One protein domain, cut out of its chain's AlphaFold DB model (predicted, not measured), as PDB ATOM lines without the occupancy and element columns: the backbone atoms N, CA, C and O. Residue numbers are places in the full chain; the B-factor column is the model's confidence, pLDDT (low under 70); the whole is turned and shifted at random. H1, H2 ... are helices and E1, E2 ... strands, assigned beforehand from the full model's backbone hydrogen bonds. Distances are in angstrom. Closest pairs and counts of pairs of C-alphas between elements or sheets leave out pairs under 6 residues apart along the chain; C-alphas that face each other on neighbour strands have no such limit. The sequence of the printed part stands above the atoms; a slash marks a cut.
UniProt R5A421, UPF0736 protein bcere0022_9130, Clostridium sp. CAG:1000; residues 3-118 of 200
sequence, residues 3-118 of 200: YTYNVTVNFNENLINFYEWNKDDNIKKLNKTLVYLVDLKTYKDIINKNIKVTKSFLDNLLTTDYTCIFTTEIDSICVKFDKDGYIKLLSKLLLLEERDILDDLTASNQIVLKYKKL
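Overview. This is residues 3 to 118 of the 200 residues of the protein "UPF0736 protein bcere0022_9130" of Clostridium sp. CAG:1000 (UniProt R5A421). A five-stranded sheet, strongly twisted and curled like part of a barrel, folds back on itself: E1 and E2 face E5 and E6, with E4 as the hinge. H1 and H3 pack over the same face of this sheet, H2 only grazes it, and the small ribbon E3 E7 lies near H1. The printed part has 116 residues, with three named helices and seven named strands in the order E1 E2 H1 E3 H2 E4 E5 E6 H3 E7; the large sheet runs E1 E2 E4 E5 E6, mixed, and the class is mixed, helices and strands. It is compact, with a radius of gyration of the C-alphas of 13.2 A, and spans 36 by 30 by 25 A.

Arrangement. Begin at E1, residues 3 to 10, which forms an antiparallel hairpin with E2, residues 27 to 37; look for N 4 and O 33, 2.9 A apart. E1 bends by 77 degrees at residue 6 and E2 by 85 degrees at residue 31. The pairing of E2 is staggered: its residues 27 to 34 pair with E1, and 34 to 37 with E4, residues 67 to 71, which is parallel to it, with N 69 and O 34 at 2.8 A. E4, E5, residues 76 to 81, and E6, residues 87 to 91, form a meander, each strand the antiparallel neighbour of the one before; find N 70 and O 77 at 2.9 A, then N 91 and O 78 at 2.8 A. The edge strands E1 and E6 come closest at the C-alphas of Asn 10 and Ser 91, 5.2 A. H1, residues 40 to 47, is on the sheet at a height of 8.1 A, over none of its strands but only just, with 2 of its C-alphas falling on E4; its closest C-alpha pair with E4 is Tyr 43 and Phe 70, 7.1 A. On the same face, H3, residues 95 to 103, also at a height of 8.1 A, is only just over E4, with 3 C-alphas falling on it, and runs across the strands at 65 degrees to E4 on the local plane; C-alphas 7 of E1 and 97 are its closest pair with that strand, 6.6 A. H2, residues 55 to 60, only grazes the sheet. E3, residues 51 to 53, is antiparallel to E7, residues 115 to 117, with N 52 and O 116 at 2.8 A. Every O i to N i+4 pair is within hydrogen-bond range in H1 and H3, and 1 of 2 in H2.

Along the chain. Find C-alpha 3 at (-66.264, 10.532, 133.830), where E1 begins; it runs 18.6 A. E2 runs 24.1 A to C-alpha 37 at (-62.036, 17.855, 126.793). H1 measures 10.4 A, E3 6.4 A, H2 8.9 A, E4 13.5 A, E5 16.0 A, E6 11.3 A and H3 12.3 A. E7, 6.5 A, ends at C-alpha 117, (-73.405, 25.389, 113.886).

Size, cuts and confidence. The two C-alphas farthest apart are those of Asp 24 and Ser 108, 39.5 A. The printed part has no cut, and the links E1 to E2 and H3 to E7 are long. The mean pLDDT of the printed part is 93.4, and no printed residue is under 70.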
ATOM      1  N   TYR A   3     -65.063  10.271 133.070       89.88
ATOM      2  CA  TYR A   3     -66.264  10.532 133.830       89.88
ATOM      3  C   TYR A   3     -65.869  11.013 135.214       89.88
ATOM      4  O   TYR A   3     -64.825  10.637 135.731       89.88
ATOM      5  N   THR A   4     -66.745  11.805 135.801       92.12
ATOM      6  CA  THR A   4     -66.646  12.255 137.184       92.12
ATOM      7  C   THR A   4     -67.902  11.832 137.933       92.12
ATOM      8  O   THR A   4     -68.902  11.423 137.319       92.12
ATOM      9  N   TYR A   5     -67.845  11.901 139.257       90.06
ATOM     10  CA  TYR A   5     -68.947  11.537 140.125       90.06
ATOM     11  C   TYR A   5     -69.397  12.699 140.989       90.06
ATOM     12  O   TYR A   5     -68.611  13.571 141.335       90.06
ATOM     13  N   ASN A   6     -70.651  12.627 141.433       91.12
ATOM     14  CA  ASN A   6     -71.175  13.469 142.506       91.12
ATOM     15  C   ASN A   6     -71.084  14.977 142.225       91.12
ATOM     16  O   ASN A   6     -70.881  15.751 143.154       91.12
ATOM     17  N   VAL A   7     -71.291  15.382 140.972       94.94
ATOM     18  CA  VAL A   7     -71.188  16.782 140.540       94.94
ATOM     19  C   VAL A   7     -72.453  17.552 140.889       94.94
ATOM     20  O   VAL A   7     -73.566  17.099 140.603       94.94
ATOM     21  N   THR A   8     -72.287  18.733 141.468       96.81
ATOM     22  CA  THR A   8     -73.372  19.641 141.821       96.81
ATOM     23  C   THR A   8     -73.667  20.572 140.650       96.81
ATOM     24  O   THR A   8     -72.785  21.248 140.126       96.81
ATOM     25  N   VAL A   9     -74.927  20.621 140.224       96.88
ATOM     26  CA  VAL A   9     -75.360  21.397 139.057       96.88
ATOM     27  C   VAL A   9     -76.593  22.235 139.360       96.88
ATOM     28  O   VAL A   9     -77.517  21.803 140.047       96.88
ATOM     29  N   ASN A  10     -76.631  23.418 138.767       97.06
ATOM     30  CA  ASN A  10     -77.745  24.349 138.755       97.06
ATOM     31  C   ASN A  10     -78.109  24.649 137.295       97.06
ATOM     32  O   ASN A  10     -77.602  25.590 136.675       97.06
ATOM     33  N   PHE A  11     -78.947  23.791 136.716       96.50
ATOM     34  CA  PHE A  11     -79.304  23.886 135.305       96.50
ATOM     35  C   PHE A  11     -80.233  25.061 135.027       96.50
ATOM     36  O   PHE A  11     -81.363  25.098 135.508       96.50
ATOM     37  N   ASN A  12     -79.782  25.960 134.157       94.38
ATOM     38  CA  ASN A  12     -80.516  27.147 133.748       94.38
ATOM     39  C   ASN A  12     -80.496  27.308 132.226       94.38
ATOM     40  O   ASN A  12     -79.620  26.784 131.529       94.38
ATOM     41  N   GLU A  13     -81.474  28.038 131.690       90.81
ATOM     42  CA  GLU A  13     -81.457  28.406 130.275       90.81
ATOM     43  C   GLU A  13     -80.293  29.354 129.990       90.81
ATOM     44  O   GLU A  13     -79.501  29.102 129.093       90.81
ATOM     45  N   ASN A  14     -80.101  30.388 130.792       88.56
ATOM     46  CA  ASN A  14     -78.908  31.214 130.676       88.56
ATOM     47  C   ASN A  14     -77.825  30.698 131.615       88.56
ATOM     48  O   ASN A  14     -78.128  30.241 132.715       88.56
ATOM     49  N   LEU A  15     -76.564  30.793 131.196       90.94
ATOM     50  CA  LEU A  15     -75.458  30.458 132.079       90.94
ATOM     51  C   LEU A  15     -75.446  31.420 133.275       90.94
ATOM     52  O   LEU A  15     -75.682  32.625 133.136       90.94
ATOM     53  N   ILE A  16     -75.226  30.854 134.455       92.75
ATOM     54  CA  ILE A  16     -75.152  31.563 135.730       92.75
ATOM     55  C   ILE A  16     -73.934  31.008 136.453       92.75
ATOM     56  O   ILE A  16     -73.787  29.781 136.552       92.75
ATOM     57  N   ASN A  17     -73.058  31.889 136.932       92.12
ATOM     58  CA  ASN A  17     -71.847  31.450 137.605       92.12
ATOM     59  C   ASN A  17     -72.162  30.852 138.975       92.12
ATOM     60  O   ASN A  17     -73.162  31.191 139.605       92.12
ATOM     61  N   PHE A  18     -71.291  29.960 139.447       93.38
ATOM     62  CA  PHE A  18     -71.512  29.218 140.690       93.38
ATOM     63  C   PHE A  18     -71.657  30.121 141.923       93.38
ATOM     64  O   PHE A  18     -72.417  29.806 142.832       93.38
ATOM     65  N   TYR A  19     -70.966  31.264 141.944       92.88
ATOM     66  CA  TYR A  19     -71.031  32.238 143.037       92.88
ATOM     67  C   TYR A  19     -72.322  33.073 143.033       92.88
ATOM     68  O   TYR A  19     -72.571  33.821 143.971       92.88
ATOM     69  N   GLU A  20     -73.145  32.946 141.991       94.31
ATOM     70  CA  GLU A  20     -74.435  33.629 141.853       94.31
ATOM     71  C   GLU A  20     -75.619  32.700 142.160       94.31
ATOM     72  O   GLU A  20     -76.782  33.084 141.991       94.31
ATOM     73  N   TRP A  21     -75.340  31.450 142.544       94.50
ATOM     74  CA  TRP A  21     -76.366  30.471 142.879       94.50
ATOM     75  C   TRP A  21     -77.059  30.845 144.184       94.50
ATOM     76  O   TRP A  21     -76.424  31.218 145.169       94.50
ATOM     77  N   ASN A  22     -78.379  30.696 144.188       92.31
ATOM     78  CA  ASN A  22     -79.231  31.022 145.322       92.31
ATOM     79  C   ASN A  22     -79.777  29.752 145.975       92.31
ATOM     80  O   ASN A  22     -79.862  28.697 145.351       92.31
ATOM     81  N   LYS A  23     -80.196  29.868 147.239       89.00
ATOM     82  CA  LYS A  23     -80.779  28.751 148.003       89.00
ATOM     83  C   LYS A  23     -82.080  28.222 147.395       89.00
ATOM     84  O   LYS A  23     -82.381  27.047 147.560       89.00
ATOM     85  N   ASP A  24     -82.810  29.089 146.700       91.94
ATOM     86  CA  ASP A  24     -84.079  28.760 146.049       91.94
ATOM     87  C   ASP A  24     -83.887  28.155 144.646       91.94
ATOM     88  O   ASP A  24     -84.857  27.750 144.003       91.94
ATOM     89  N   ASP A  25     -82.644  28.083 144.152       94.06
ATOM     90  CA  ASP A  25     -82.348  27.459 142.867       94.06
ATOM     91  C   ASP A  25     -82.550  25.937 142.933       94.06
ATOM     92  O   ASP A  25     -82.328  25.282 143.953       94.06
ATOM     93  N   ASN A  26     -82.905  25.334 141.796       93.88
ATOM     94  CA  ASN A  26     -83.080  23.886 141.682       93.88
ATOM     95  C   ASN A  26     -81.733  23.164 141.516       93.88
ATOM     96  O   ASN A  26     -81.416  22.640 140.442       93.88
ATOM     97  N   ILE A  27     -80.940  23.161 142.586       95.88
ATOM     98  CA  ILE A  27     -79.628  22.517 142.639       95.88
ATOM     99  C   ILE A  27     -79.806  20.999 142.724       95.88
ATOM    100  O   ILE A  27     -80.555  20.475 143.550       95.88
ATOM    101  N   LYS A  28     -79.094  20.274 141.863       95.00
ATOM    102  CA  LYS A  28     -79.147  18.814 141.766       95.00
ATOM    103  C   LYS A  28     -77.752  18.230 141.830       95.00
ATOM    104  O   LYS A  28     -76.776  18.881 141.475       95.00
ATOM    105  N   LYS A  29     -77.679  16.964 142.230       95.25
ATOM    106  CA  LYS A  29     -76.442  16.191 142.219       95.25
ATOM    107  C   LYS A  29     -76.503  15.132 141.129       95.25
ATOM    108  O   LYS A  29     -77.478  14.386 141.042       95.25
ATOM    109  N   LEU A  30     -75.482  15.087 140.285       94.88
ATOM    110  CA  LEU A  30     -75.321  14.083 139.243       94.88
ATOM    111  C   LEU A  30     -74.391  12.987 139.749       94.88
ATOM    112  O   LEU A  30     -73.288  13.264 140.211       94.88
ATOM    113  N   ASN A  31     -74.829  11.732 139.653       90.06
ATOM    114  CA  ASN A  31     -74.067  10.614 140.203       90.06
ATOM    115  C   ASN A  31     -72.835  10.299 139.367       90.06
ATOM    116  O   ASN A  31     -71.749  10.280 139.918       90.06
ATOM    117  N   LYS A  32     -73.001  10.052 138.064       91.94
ATOM    118  CA  LYS A  32     -71.917   9.775 137.117       91.94
ATOM    119  C   LYS A  32     -72.141  10.612 135.868       91.94
ATOM    120  O   LYS A  32     -73.192  10.492 135.238       91.94
ATOM    121  N   THR A  33     -71.153  11.413 135.492       94.38
ATOM    122  CA  THR A  33     -71.269  12.345 134.367       94.38
ATOM    123  C   THR A  33     -70.067  12.210 133.454       94.38
ATOM    124  O   THR A  33     -68.928  12.215 133.912       94.38
ATOM    125  N   LEU A  34     -70.323  12.061 132.156       95.00
ATOM    126  CA  LEU A  34     -69.276  11.967 131.142       95.00
ATOM    127  C   LEU A  34     -68.594  13.321 130.964       95.00
ATOM    128  O   LEU A  34     -69.273  14.347 130.938       95.00
ATOM    129  N   VAL A  35     -67.274  13.303 130.807       95.50
ATOM    130  CA  VAL A  35     -66.442  14.497 130.655       95.50
ATOM    131  C   VAL A  35     -65.718  14.452 129.316       95.50
ATOM    132  O   VAL A  35     -65.102  13.443 128.961       95.50
ATOM    133  N   TYR A  36     -65.781  15.560 128.584       95.44
ATOM    134  CA  TYR A  36     -65.163  15.725 127.277       95.44
ATOM    135  C   TYR A  36     -64.282  16.973 127.252       95.44
ATOM    136  O   TYR A  36     -64.779  18.094 127.362       95.44
ATOM    137  N   LEU A  37     -62.979  16.772 127.056       95.69
ATOM    138  CA  LEU A  37     -62.036  17.855 126.793       95.69
ATOM    139  C   LEU A  37     -62.165  18.283 125.325       95.69
ATOM    140  O   LEU A  37     -62.066  17.448 124.423       95.69
ATOM    141  N   VAL A  38     -62.407  19.567 125.079       96.00
ATOM    142  CA  VAL A  38     -62.579  20.146 123.737       96.00
ATOM    143  C   VAL A  38     -61.698  21.381 123.569       96.00
ATOM    144  O   VAL A  38     -61.237  21.970 124.543       96.00
ATOM    145  N   ASP A  39     -61.469  21.798 122.323       94.94
ATOM    146  CA  ASP A  39     -60.775  23.059 122.068       94.94
ATOM    147  C   ASP A  39     -61.620  24.281 122.484       94.94
ATOM    148  O   ASP A  39     -62.853  24.232 122.575       94.94
ATOM    149  N   LEU A  40     -60.946  25.415 122.687       93.62
ATOM    150  CA  LEU A  40     -61.574  26.657 123.137       93.62
ATOM    151  C   LEU A  40     -62.645  27.190 122.168       93.62
ATOM    152  O   LEU A  40     -63.604  27.831 122.599       93.62
ATOM    153  N   LYS A  41     -62.510  26.958 120.857       93.38
ATOM    154  CA  LYS A  41     -63.483  27.427 119.858       93.38
ATOM    155  C   LYS A  41     -64.785  26.636 119.976       93.38
ATOM    156  O   LYS A  41     -65.857  27.235 120.025       93.38
ATOM    157  N   THR A  42     -64.680  25.316 120.082       95.31
ATOM    158  CA  THR A  42     -65.796  24.405 120.336       95.31
ATOM    159  C   THR A  42     -66.467  24.739 121.668       95.31
ATOM    160  O   THR A  42     -67.688  24.875 121.724       95.31
ATOM    161  N   TYR A  43     -65.681  24.963 122.724       95.12
ATOM    162  CA  TYR A  43     -66.189  25.363 124.037       95.12
ATOM    163  C   TYR A  43     -66.989  26.677 123.987       95.12
ATOM    164  O   TYR A  43     -68.103  26.757 124.506       95.12
ATOM    165  N   LYS A  44     -66.484  27.695 123.276       92.56
ATOM    166  CA  LYS A  44     -67.206  28.961 123.055       92.56
ATOM    167  C   LYS A  44     -68.506  28.766 122.276       92.56
ATOM    168  O   LYS A  44     -69.510  29.397 122.604       92.56
ATOM    169  N   ASP A  45     -68.515  27.907 121.260       93.25
ATOM    170  CA  ASP A  45     -69.736  27.589 120.514       93.25
ATOM    171  C   ASP A  45     -70.782  26.884 121.415       93.25
ATOM    172  O   ASP A  45     -71.979  27.169 121.302       93.25
ATOM    173  N   ILE A  46     -70.339  26.028 122.350       94.62
ATOM    174  CA  ILE A  46     -71.179  25.341 123.352       94.62
ATOM    175  C   ILE A  46     -71.795  26.328 124.348       94.62
ATOM    176  O   ILE A  46     -73.012  26.316 124.528       94.62
ATOM    177  N   ILE A  47     -70.990  27.204 124.965       92.50
ATOM    178  CA  ILE A  47     -71.478  28.208 125.929       92.50
ATOM    179  C   ILE A  47     -72.547  29.103 125.293       92.50
ATOM    180  O   ILE A  47     -73.560  29.414 125.915       92.50
ATOM    181  N   ASN A  48     -72.358  29.471 124.025       91.25
ATOM    182  CA  ASN A  48     -73.319  30.277 123.277       91.25
ATOM    183  C   ASN A  48     -74.554  29.492 122.804       91.25
ATOM    184  O   ASN A  48     -75.401  30.055 122.108       91.25
ATOM    185  N   LYS A  49     -74.667  28.201 123.140       92.44
ATOM    186  CA  LYS A  49     -75.724  27.288 122.675       92.44
ATOM    187  C   LYS A  49     -75.892  27.267 121.159       92.44
ATOM    188  O   LYS A  49     -76.983  27.071 120.633       92.44
ATOM    189  N   ASN A  50     -74.804  27.489 120.435       90.44
ATOM    190  CA  ASN A  50     -74.850  27.749 119.004       90.44
ATOM    191  C   ASN A  50     -74.579  26.486 118.173       90.44
ATOM    192  O   ASN A  50     -74.121  26.546 117.028       90.44
ATOM    193  N   ILE A  51     -74.828  25.321 118.765       93.94
ATOM    194  CA  ILE A  51     -74.508  24.030 118.172       93.94
ATOM    195  C   ILE A  51     -75.680  23.065 118.278       93.94
ATOM    196  O   ILE A  51     -76.475  23.113 119.215       93.94
ATOM    197  N   LYS A  52     -75.723  22.143 117.324       96.00
ATOM    198  CA  LYS A  52     -76.506  20.916 117.373       96.00
ATOM    199  C   LYS A  52     -75.562  19.734 117.225       96.00
ATOM    200  O   LYS A  52     -74.884  19.619 116.199       96.00
ATOM    201  N   VAL A  53     -75.500  18.876 118.236       97.00
ATOM    202  CA  VAL A  53     -74.648  17.677 118.197       97.00
ATOM    203  C   VAL A  53     -75.233  16.620 117.264       97.00
ATOM    204  O   VAL A  53     -76.420  16.636 116.932       97.00
ATOM    205  N   THR A  54     -74.393  15.699 116.793       96.75
ATOM    206  CA  THR A  54     -74.879  14.572 115.991       96.75
ATOM    207  C   THR A  54     -75.708  13.618 116.843       96.75
ATOM    208  O   THR A  54     -75.449  13.437 118.032       96.75
ATOM    209  N   LYS A  55     -76.659  12.924 116.209       94.88
ATOM    210  CA  LYS A  55     -77.452  11.886 116.877       94.88
ATOM    211  C   LYS A  55     -76.569  10.798 117.499       94.88
ATOM    212  O   LYS A  55     -76.773  10.436 118.645       94.88
ATOM    213  N   SER A  56     -75.505  10.396 116.801       94.75
ATOM    214  CA  SER A  56     -74.523   9.434 117.316       94.75
ATOM    215  C   SER A  56     -73.825   9.882 118.603       94.75
ATOM    216  O   SER A  56     -73.493   9.048 119.437       94.75
ATOM    217  N   PHE A  57     -73.578  11.185 118.774       95.44
ATOM    218  CA  PHE A  57     -73.031  11.707 120.023       95.44
ATOM    219  C   PHE A  57     -74.100  11.701 121.116       95.44
ATOM    220  O   PHE A  57     -73.826  11.271 122.232       95.44
ATOM    221  N   LEU A  58     -75.323  12.122 120.780       95.50
ATOM    222  CA  LEU A  58     -76.453  12.155 121.703       95.50
ATOM    223  C   LEU A  58     -76.815  10.760 122.243       95.50
ATOM    224  O   LEU A  58     -77.106  10.623 123.429       95.50
ATOM    225  N   ASP A  59     -76.729   9.727 121.404       94.94
ATOM    226  CA  ASP A  59     -77.003   8.338 121.781       94.94
ATOM    227  C   ASP A  59     -76.034   7.839 122.877       94.94
ATOM    228  O   ASP A  59     -76.438   7.094 123.770       94.94
ATOM    229  N   ASN A  60     -74.784   8.324 122.904       92.81
ATOM    230  CA  ASN A  60     -73.831   8.004 123.978       92.81
ATOM    231  C   ASN A  60     -74.247   8.586 125.339       92.81
ATOM    232  O   ASN A  60     -73.817   8.093 126.383       92.81
ATOM    233  N   LEU A  61     -75.084   9.627 125.337       94.19
ATOM    234  CA  LEU A  61     -75.543  10.328 126.536       94.19
ATOM    235  C   LEU A  61     -76.891   9.805 127.059       94.19
ATOM    236  O   LEU A  61     -77.413  10.336 128.038       94.19
ATOM    237  N   LEU A  62     -77.473   8.765 126.447       90.44
ATOM    238  CA  LEU A  62     -78.755   8.193 126.888       90.44
ATOM    239  C   LEU A  62     -78.720   7.746 128.354       90.44
ATOM    240  O   LEU A  62     -79.682   7.936 129.093       90.44
ATOM    241  N   THR A  63     -77.588   7.192 128.790       88.69
ATOM    242  CA  THR A  63     -77.393   6.712 130.169       88.69
ATOM    243  C   THR A  63     -77.260   7.839 131.193       88.69
ATOM    244  O   THR A  63     -77.406   7.594 132.388       88.69
ATOM    245  N   THR A  64     -77.010   9.069 130.739       89.62
ATOM    246  CA  THR A  64     -76.831  10.254 131.582       89.62
ATOM    247  C   THR A  64     -77.931  11.289 131.356       89.62
ATOM    248  O   THR A  64     -77.722  12.467 131.627       89.62
ATOM    249  N   ASP A  65     -79.101  10.877 130.847       93.06
ATOM    250  CA  ASP A  65     -80.231  11.772 130.541       93.06
ATOM    251  C   ASP A  65     -79.790  12.984 129.697       93.06
ATOM    252  O   ASP A  65     -80.021  14.149 130.040       93.06
ATOM    253  N   TYR A  66     -79.051  12.689 128.622       96.50
ATOM    254  CA  TYR A  66     -78.514  13.667 127.675       96.50
ATOM    255  C   TYR A  66     -77.633  14.746 128.319       96.50
ATOM    256  O   TYR A  66     -77.579  15.883 127.847       96.50
ATOM    257  N   THR A  67     -76.953  14.395 129.410       97.06
ATOM    258  CA  THR A  67     -76.139  15.322 130.197       97.06
ATOM    259  C   THR A  67     -74.666  14.931 130.149       97.06
ATOM    260  O   THR A  67     -74.312  13.766 130.343       97.06
ATOM    261  N   CYS A  68     -73.788  15.902 129.924       97.19
ATOM    262  CA  CYS A  68     -72.341  15.721 130.021       97.19
ATOM    263  C   CYS A  68     -71.647  17.017 130.445       97.19
ATOM    264  O   CYS A  68     -72.269  18.074 130.532       97.19
ATOM    265  N   ILE A  69     -70.353  16.925 130.728       97.38
ATOM    266  CA  ILE A  69     -69.488  18.063 131.015       97.38
ATOM    267  C   ILE A  69     -68.549  18.249 129.833       97.38
ATOM    268  O   ILE A  69     -67.894  17.304 129.388       97.38
ATOM    269  N   PHE A  70     -68.478  19.478 129.343       97.12
ATOM    270  CA  PHE A  70     -67.410  19.910 128.459       97.12
ATOM    271  C   PHE A  70     -66.424  20.736 129.250       97.12
ATOM    272  O   PHE A  70     -66.810  21.523 130.111       97.12
ATOM    273  N   THR A  71     -65.154  20.577 128.932       95.62
ATOM    274  CA  THR A  71     -64.096  21.315 129.597       95.62
ATOM    275  C   THR A  71     -63.012  21.695 128.616       95.62
ATOM    276  O   THR A  71     -62.868  21.100 127.546       95.62
ATOM    277  N   THR A  72     -62.282  22.726 128.998       93.88
ATOM    278  CA  THR A  72     -60.994  23.115 128.430       93.88
ATOM    279  C   THR A  72     -59.920  22.848 129.483       93.88
ATOM    280  O   THR A  72     -60.174  22.125 130.444       93.88
ATOM    281  N   GLU A  73     -58.738  23.433 129.327       88.12
ATOM    282  CA  GLU A  73     -57.685  23.417 130.350       88.12
ATOM    283  C   GLU A  73     -57.962  24.392 131.510       88.12
ATOM    284  O   GLU A  73     -57.280  24.336 132.526       88.12
ATOM    285  N   ILE A  74     -58.933  25.302 131.357       89.94
ATOM    286  CA  ILE A  74     -59.149  26.420 132.293       89.94
ATOM    287  C   ILE A  74     -60.557  26.497 132.879       89.94
ATOM    288  O   ILE A  74     -60.754  27.171 133.882       89.94
ATOM    289  N   ASP A  75     -61.543  25.894 132.220       93.12
ATOM    290  CA  ASP A  75     -62.954  26.125 132.526       93.12
ATOM    291  C   ASP A  75     -63.801  24.932 132.085       93.12
ATOM    292  O   ASP A  75     -63.523  24.300 131.055       93.12
ATOM    293  N   SER A  76     -64.869  24.674 132.831       95.12
ATOM    294  CA  SER A  76     -65.784  23.555 132.662       95.12
ATOM    295  C   SER A  76     -67.244  24.015 132.624       95.12
ATOM    296  O   SER A  76     -67.636  25.085 133.098       95.12
ATOM    297  N   ILE A  77     -68.086  23.233 131.956       96.81
ATOM    298  CA  ILE A  77     -69.518  23.498 131.880       96.81
ATOM    299  C   ILE A  77     -70.286  22.194 131.761       96.81
ATOM    300  O   ILE A  77     -69.993  21.353 130.911       96.81
ATOM    301  N   CYS A  78     -71.303  22.032 132.598       97.56
ATOM    302  CA  CYS A  78     -72.254  20.948 132.452       97.56
ATOM    303  C   CYS A  78     -73.379  21.370 131.507       97.56
ATOM    304  O   CYS A  78     -73.951  22.455 131.621       97.56
ATOM    305  N   VAL A  79     -73.692  20.495 130.560       97.88
ATOM    306  CA  VAL A  79     -74.619  20.743 129.463       97.88
ATOM    307  C   VAL A  79     -75.678  19.662 129.466       97.88
ATOM    308  O   VAL A  79     -75.357  18.474 129.507       97.88
ATOM    309  N   LYS A  80     -76.939  20.081 129.367       97.31
ATOM    310  CA  LYS A  80     -78.069  19.189 129.125       97.31
ATOM    311  C   LYS A  80     -78.656  19.455 127.748       97.31
ATOM    312  O   LYS A  80     -79.141  20.558 127.470       97.31
ATOM    313  N   PHE A  81     -78.624  18.435 126.902       97.75
ATOM    314  CA  PHE A  81     -79.216  18.477 125.572       97.75
ATOM    315  C   PHE A  81     -80.707  18.130 125.609       97.75
ATOM    316  O   PHE A  81     -81.206  17.506 126.549       97.75
ATOM    317  N   ASP A  82     -81.431  18.544 124.574       95.94
ATOM    318  CA  ASP A  82     -82.728  17.962 124.247       95.94
ATOM    319  C   ASP A  82     -82.580  16.692 123.386       95.94
ATOM    320  O   ASP A  82     -81.482  16.288 123.000       95.94
ATOM    321  N   LYS A  83     -83.715  16.055 123.076       94.88
ATOM    322  CA  LYS A  83     -83.769  14.817 122.281       94.88
ATOM    323  C   LYS A  83     -83.352  15.007 120.819       94.88
ATOM    324  O   LYS A  83     -83.074  14.022 120.140       94.88
ATOM    325  N   ASP A  84     -83.316  16.246 120.341       95.38
ATOM    326  CA  ASP A  84     -82.917  16.589 118.982       95.38
ATOM    327  C   ASP A  84     -81.430  16.970 118.896       95.38
ATOM    328  O   ASP A  84     -80.899  17.113 117.791       95.38
ATOM    329  N   GLY A  85     -80.738  17.094 120.034       95.62
ATOM    330  CA  GLY A  85     -79.316  17.416 120.130       95.62
ATOM    331  C   GLY A  85     -79.009  18.911 120.242       95.62
ATOM    332  O   GLY A  85     -77.863  19.306 120.017       95.62
ATOM    333  N   TYR A  86     -79.993  19.754 120.565       96.31
ATOM    334  CA  TYR A  86     -79.763  21.161 120.908       96.31
ATOM    335  C   TYR A  86     -79.427  21.304 122.389       96.31
ATOM    336  O   TYR A  86     -79.894  20.537 123.229       96.31
ATOM    337  N   ILE A  87     -78.627  22.312 122.729       95.56
ATOM    338  CA  ILE A  87     -78.320  22.624 124.125       95.56
ATOM    339  C   ILE A  87     -79.530  23.306 124.766       95.56
ATOM    340  O   ILE A  87     -79.854  24.447 124.433       95.56
ATOM    341  N   LYS A  88     -80.168  22.631 125.725       94.88
ATOM    342  CA  LYS A  88     -81.338  23.157 126.433       94.88
ATOM    343  C   LYS A  88     -80.934  23.927 127.680       94.88
ATOM    344  O   LYS A  88     -81.331  25.079 127.835       94.88
ATOM    345  N   LEU A  89     -80.114  23.324 128.540       96.00
ATOM    346  CA  LEU A  89     -79.708  23.909 129.819       96.00
ATOM    347  C   LEU A  89     -78.196  23.823 130.008       96.00
ATOM    348  O   LEU A  89     -77.540  22.914 129.499       96.00
ATOM    349  N   LEU A  90     -77.672  24.774 130.768       96.31
ATOM    350  CA  LEU A  90     -76.269  24.878 131.134       96.31
ATOM    351  C   LEU A  90     -76.141  25.012 132.650       96.31
ATOM    352  O   LEU A  90     -77.044  25.524 133.310       96.31
ATOM    353  N   SER A  91     -75.008  24.586 133.188       97.12
ATOM    354  CA  SER A  91     -74.621  24.820 134.575       97.12
ATOM    355  C   SER A  91     -73.116  25.014 134.648       97.12
ATOM    356  O   SER A  91     -72.366  24.215 134.084       97.12
ATOM    357  N   LYS A  92     -72.669  26.025 135.396       95.94
ATOM    358  CA  LYS A  92     -71.300  26.021 135.920       95.94
ATOM    359  C   LYS A  92     -71.141  24.923 136.970       95.94
ATOM    360  O   LYS A  92     -72.134  24.360 137.432       95.94
ATOM    361  N   LEU A  93     -69.904  24.577 137.280       96.12
ATOM    362  CA  LEU A  93     -69.588  23.660 138.367       96.12
ATOM    363  C   LEU A  93     -69.124  24.460 139.582       96.12
ATOM    364  O   LEU A  93     -68.754  25.630 139.461       96.12
ATOM    365  N   LEU A  94     -69.161  23.839 140.760       95.94
ATOM    366  CA  LEU A  94     -68.507  24.410 141.931       95.94
ATOM    367  C   LEU A  94     -66.989  24.383 141.727       95.94
ATOM    368  O   LEU A  94     -66.459  23.433 141.158       95.94
ATOM    369  N   LEU A  95     -66.291  25.390 142.255       94.25
ATOM    370  CA  LEU A  95     -64.851  25.578 142.039       94.25
ATOM    371  C   LEU A  95     -64.008  24.328 142.347       94.25
ATOM    372  O   LEU A  95     -63.082  24.006 141.611       94.25
ATOM    373  N   LEU A  96     -64.317  23.625 143.441       93.75
ATOM    374  CA  LEU A  96     -63.579  22.420 143.830       93.75
ATOM    375  C   LEU A  96     -63.839  21.261 142.862       93.75
ATOM    376  O   LEU A  96     -62.896  20.609 142.436       93.75
ATOM    377  N   GLU A  97     -65.098  21.057 142.473       94.38
ATOM    378  CA  GLU A  97     -65.487  19.996 141.536       94.38
ATOM    379  C   GLU A  97     -64.897  20.240 140.139       94.38
ATOM    380  O   GLU A  97     -64.465  19.303 139.476       94.38
ATOM    381  N   GLU A  98     -64.857  21.499 139.694       94.56
ATOM    382  CA  GLU A  98     -64.194  21.897 138.451       94.56
ATOM    383  C   GLU A  98     -62.698  21.599 138.490       94.56
ATOM    384  O   GLU A  98     -62.178  20.990 137.558       94.56
ATOM    385  N   ARG A  99     -62.013  21.992 139.569       93.19
ATOM    386  CA  ARG A  99     -60.577  21.752 139.709       93.19
ATOM    387  C   ARG A  99     -60.251  20.262 139.652       93.19
ATOM    388  O   ARG A  99     -59.366  19.880 138.900       93.19
ATOM    389  N   ASP A 100     -61.005  19.438 140.376       92.12
ATOM    390  CA  ASP A 100     -60.803  17.987 140.378       92.12
ATOM    391  C   ASP A 100     -60.953  17.400 138.959       92.12
ATOM    392  O   ASP A 100     -60.174  16.549 138.541       92.12
ATOM    393  N   ILE A 101     -61.914  17.902 138.170       92.44
ATOM    394  CA  ILE A 101     -62.088  17.495 136.768       92.44
ATOM    395  C   ILE A 101     -60.909  17.934 135.894       92.44
ATOM    396  O   ILE A 101     -60.500  17.178 135.014       92.44
ATOM    397  N   LEU A 102     -60.404  19.155 136.080       91.38
ATOM    398  CA  LEU A 102     -59.291  19.685 135.293       91.38
ATOM    399  C   LEU A 102     -57.987  18.931 135.580       91.38
ATOM    400  O   LEU A 102     -57.268  18.603 134.639       91.38
ATOM    401  N   ASP A 103     -57.727  18.603 136.846       88.81
ATOM    402  CA  ASP A 103     -56.516  17.899 137.283       88.81
ATOM    403  C   ASP A 103     -56.449  16.454 136.741       88.81
ATOM    404  O   ASP A 103     -55.365  15.944 136.447       88.81
ATOM    405  N   ASP A 104     -57.601  15.806 136.541       86.38
ATOM    406  CA  ASP A 104     -57.701  14.439 136.010       86.38
ATOM    407  C   ASP A 104     -57.516  14.347 134.479       86.38
ATOM    408  O   ASP A 104     -57.424  13.246 133.915       86.38
ATOM    409  N   LEU A 105     -57.495  15.479 133.767       86.12
ATOM    410  CA  LEU A 105     -57.481  15.519 132.306       86.12
ATOM    411  C   LEU A 105     -56.117  15.897 131.734       86.12
ATOM    412  O   LEU A 105     -55.447  16.829 132.155       86.12
ATOM    413  N   THR A 106     -55.739  15.197 130.670       81.06
ATOM    414  CA  THR A 106     -54.518  15.446 129.897       81.06
ATOM    415  C   THR A 106     -54.857  15.774 128.444       81.06
ATOM    416  O   THR A 106     -55.932  15.426 127.953       81.06
ATOM    417  N   ALA A 107     -53.913  16.356 127.697       76.56
ATOM    418  CA  ALA A 107     -54.087  16.651 126.267       76.56
ATOM    419  C   ALA A 107     -54.493  15.416 125.432       76.56
ATOM    420  O   ALA A 107     -55.234  15.528 124.458       76.56
ATOM    421  N   SER A 108     -54.075  14.213 125.848       78.94
ATOM    422  CA  SER A 108     -54.468  12.951 125.201       78.94
ATOM    423  C   SER A 108     -55.973  12.649 125.292       78.94
ATOM    424  O   SER A 108     -56.495  11.835 124.532       78.94
ATOM    425  N   ASN A 109     -56.688  13.315 126.203       85.56
ATOM    426  CA  ASN A 109     -58.125  13.172 126.396       85.56
ATOM    427  C   ASN A 109     -58.958  14.089 125.490       85.56
ATOM    428  O   ASN A 109     -60.187  13.985 125.507       85.56
ATOM    429  N   GLN A 110     -58.324  14.983 124.723       90.88
ATOM    430  CA  GLN A 110     -59.030  15.934 123.873       90.88
ATOM    431  C   GLN A 110     -59.763  15.215 122.736       90.88
ATOM    432  O   GLN A 110     -59.196  14.391 122.017       90.88
ATOM    433  N   ILE A 111     -61.036  15.557 122.547       93.69
ATOM    434  CA  ILE A 111     -61.864  15.035 121.463       93.69
ATOM    435  C   ILE A 111     -62.154  16.112 120.419       93.69
ATOM    436  O   ILE A 111     -62.250  17.301 120.720       93.69
ATOM    437  N   VAL A 112     -62.388  15.673 119.183       93.62
ATOM    438  CA  VAL A 112     -62.970  16.519 118.134       93.62
ATOM    439  C   VAL A 112     -64.477  16.285 118.113       93.62
ATOM    440  O   VAL A 112     -64.958  15.268 117.604       93.62
ATOM    441  N   LEU A 113     -65.237  17.219 118.687       95.00
ATOM    442  CA  LEU A 113     -66.696  17.146 118.699       95.00
ATOM    443  C   LEU A 113     -67.251  17.431 117.297       95.00
ATOM    444  O   LEU A 113     -67.017  18.492 116.724       95.00
ATOM    445  N   LYS A 114     -68.040  16.503 116.748       95.06
ATOM    446  CA  LYS A 114     -68.779  16.726 115.497       95.06
ATOM    447  C   LYS A 114     -70.126  17.379 115.807       95.06
ATOM    448  O   LYS A 114     -70.954  16.787 116.498       95.06
ATOM    449  N   TYR A 115     -70.365  18.574 115.273       95.31
ATOM    450  CA  TYR A 115     -71.615  19.311 115.463       95.31
ATOM    451  C   TYR A 115     -71.944  20.208 114.262       95.31
ATOM    452  O   TYR A 115     -71.075  20.555 113.462       95.31
ATOM    453  N   LYS A 116     -73.217  20.596 114.138       94.75
ATOM    454  CA  LYS A 116     -73.693  21.617 113.195       94.75
ATOM    455  C   LYS A 116     -73.824  22.954 113.923       94.75
ATOM    456  O   LYS A 116     -74.503  23.023 114.943       94.75
ATOM    457  N   LYS A 117     -73.234  24.019 113.378       92.12
ATOM    458  CA  LYS A 117     -73.405  25.389 113.886       92.12
ATOM    459  C   LYS A 117     -74.766  25.957 113.469       92.12
ATOM    460  O   LYS A 117     -75.192  25.741 112.333       92.12
ATOM    461  N   LEU A 118     -75.463  26.635 114.382       87.69
ATOM    462  CA  LEU A 118     -76.845  27.093 114.168       87.69
ATOM    463  C   LEU A 118     -76.924  28.499 113.560       87.69
ATOM    464  O   LEU A 118     -77.733  28.728 112.666       87.69
TER     465      LEU A 118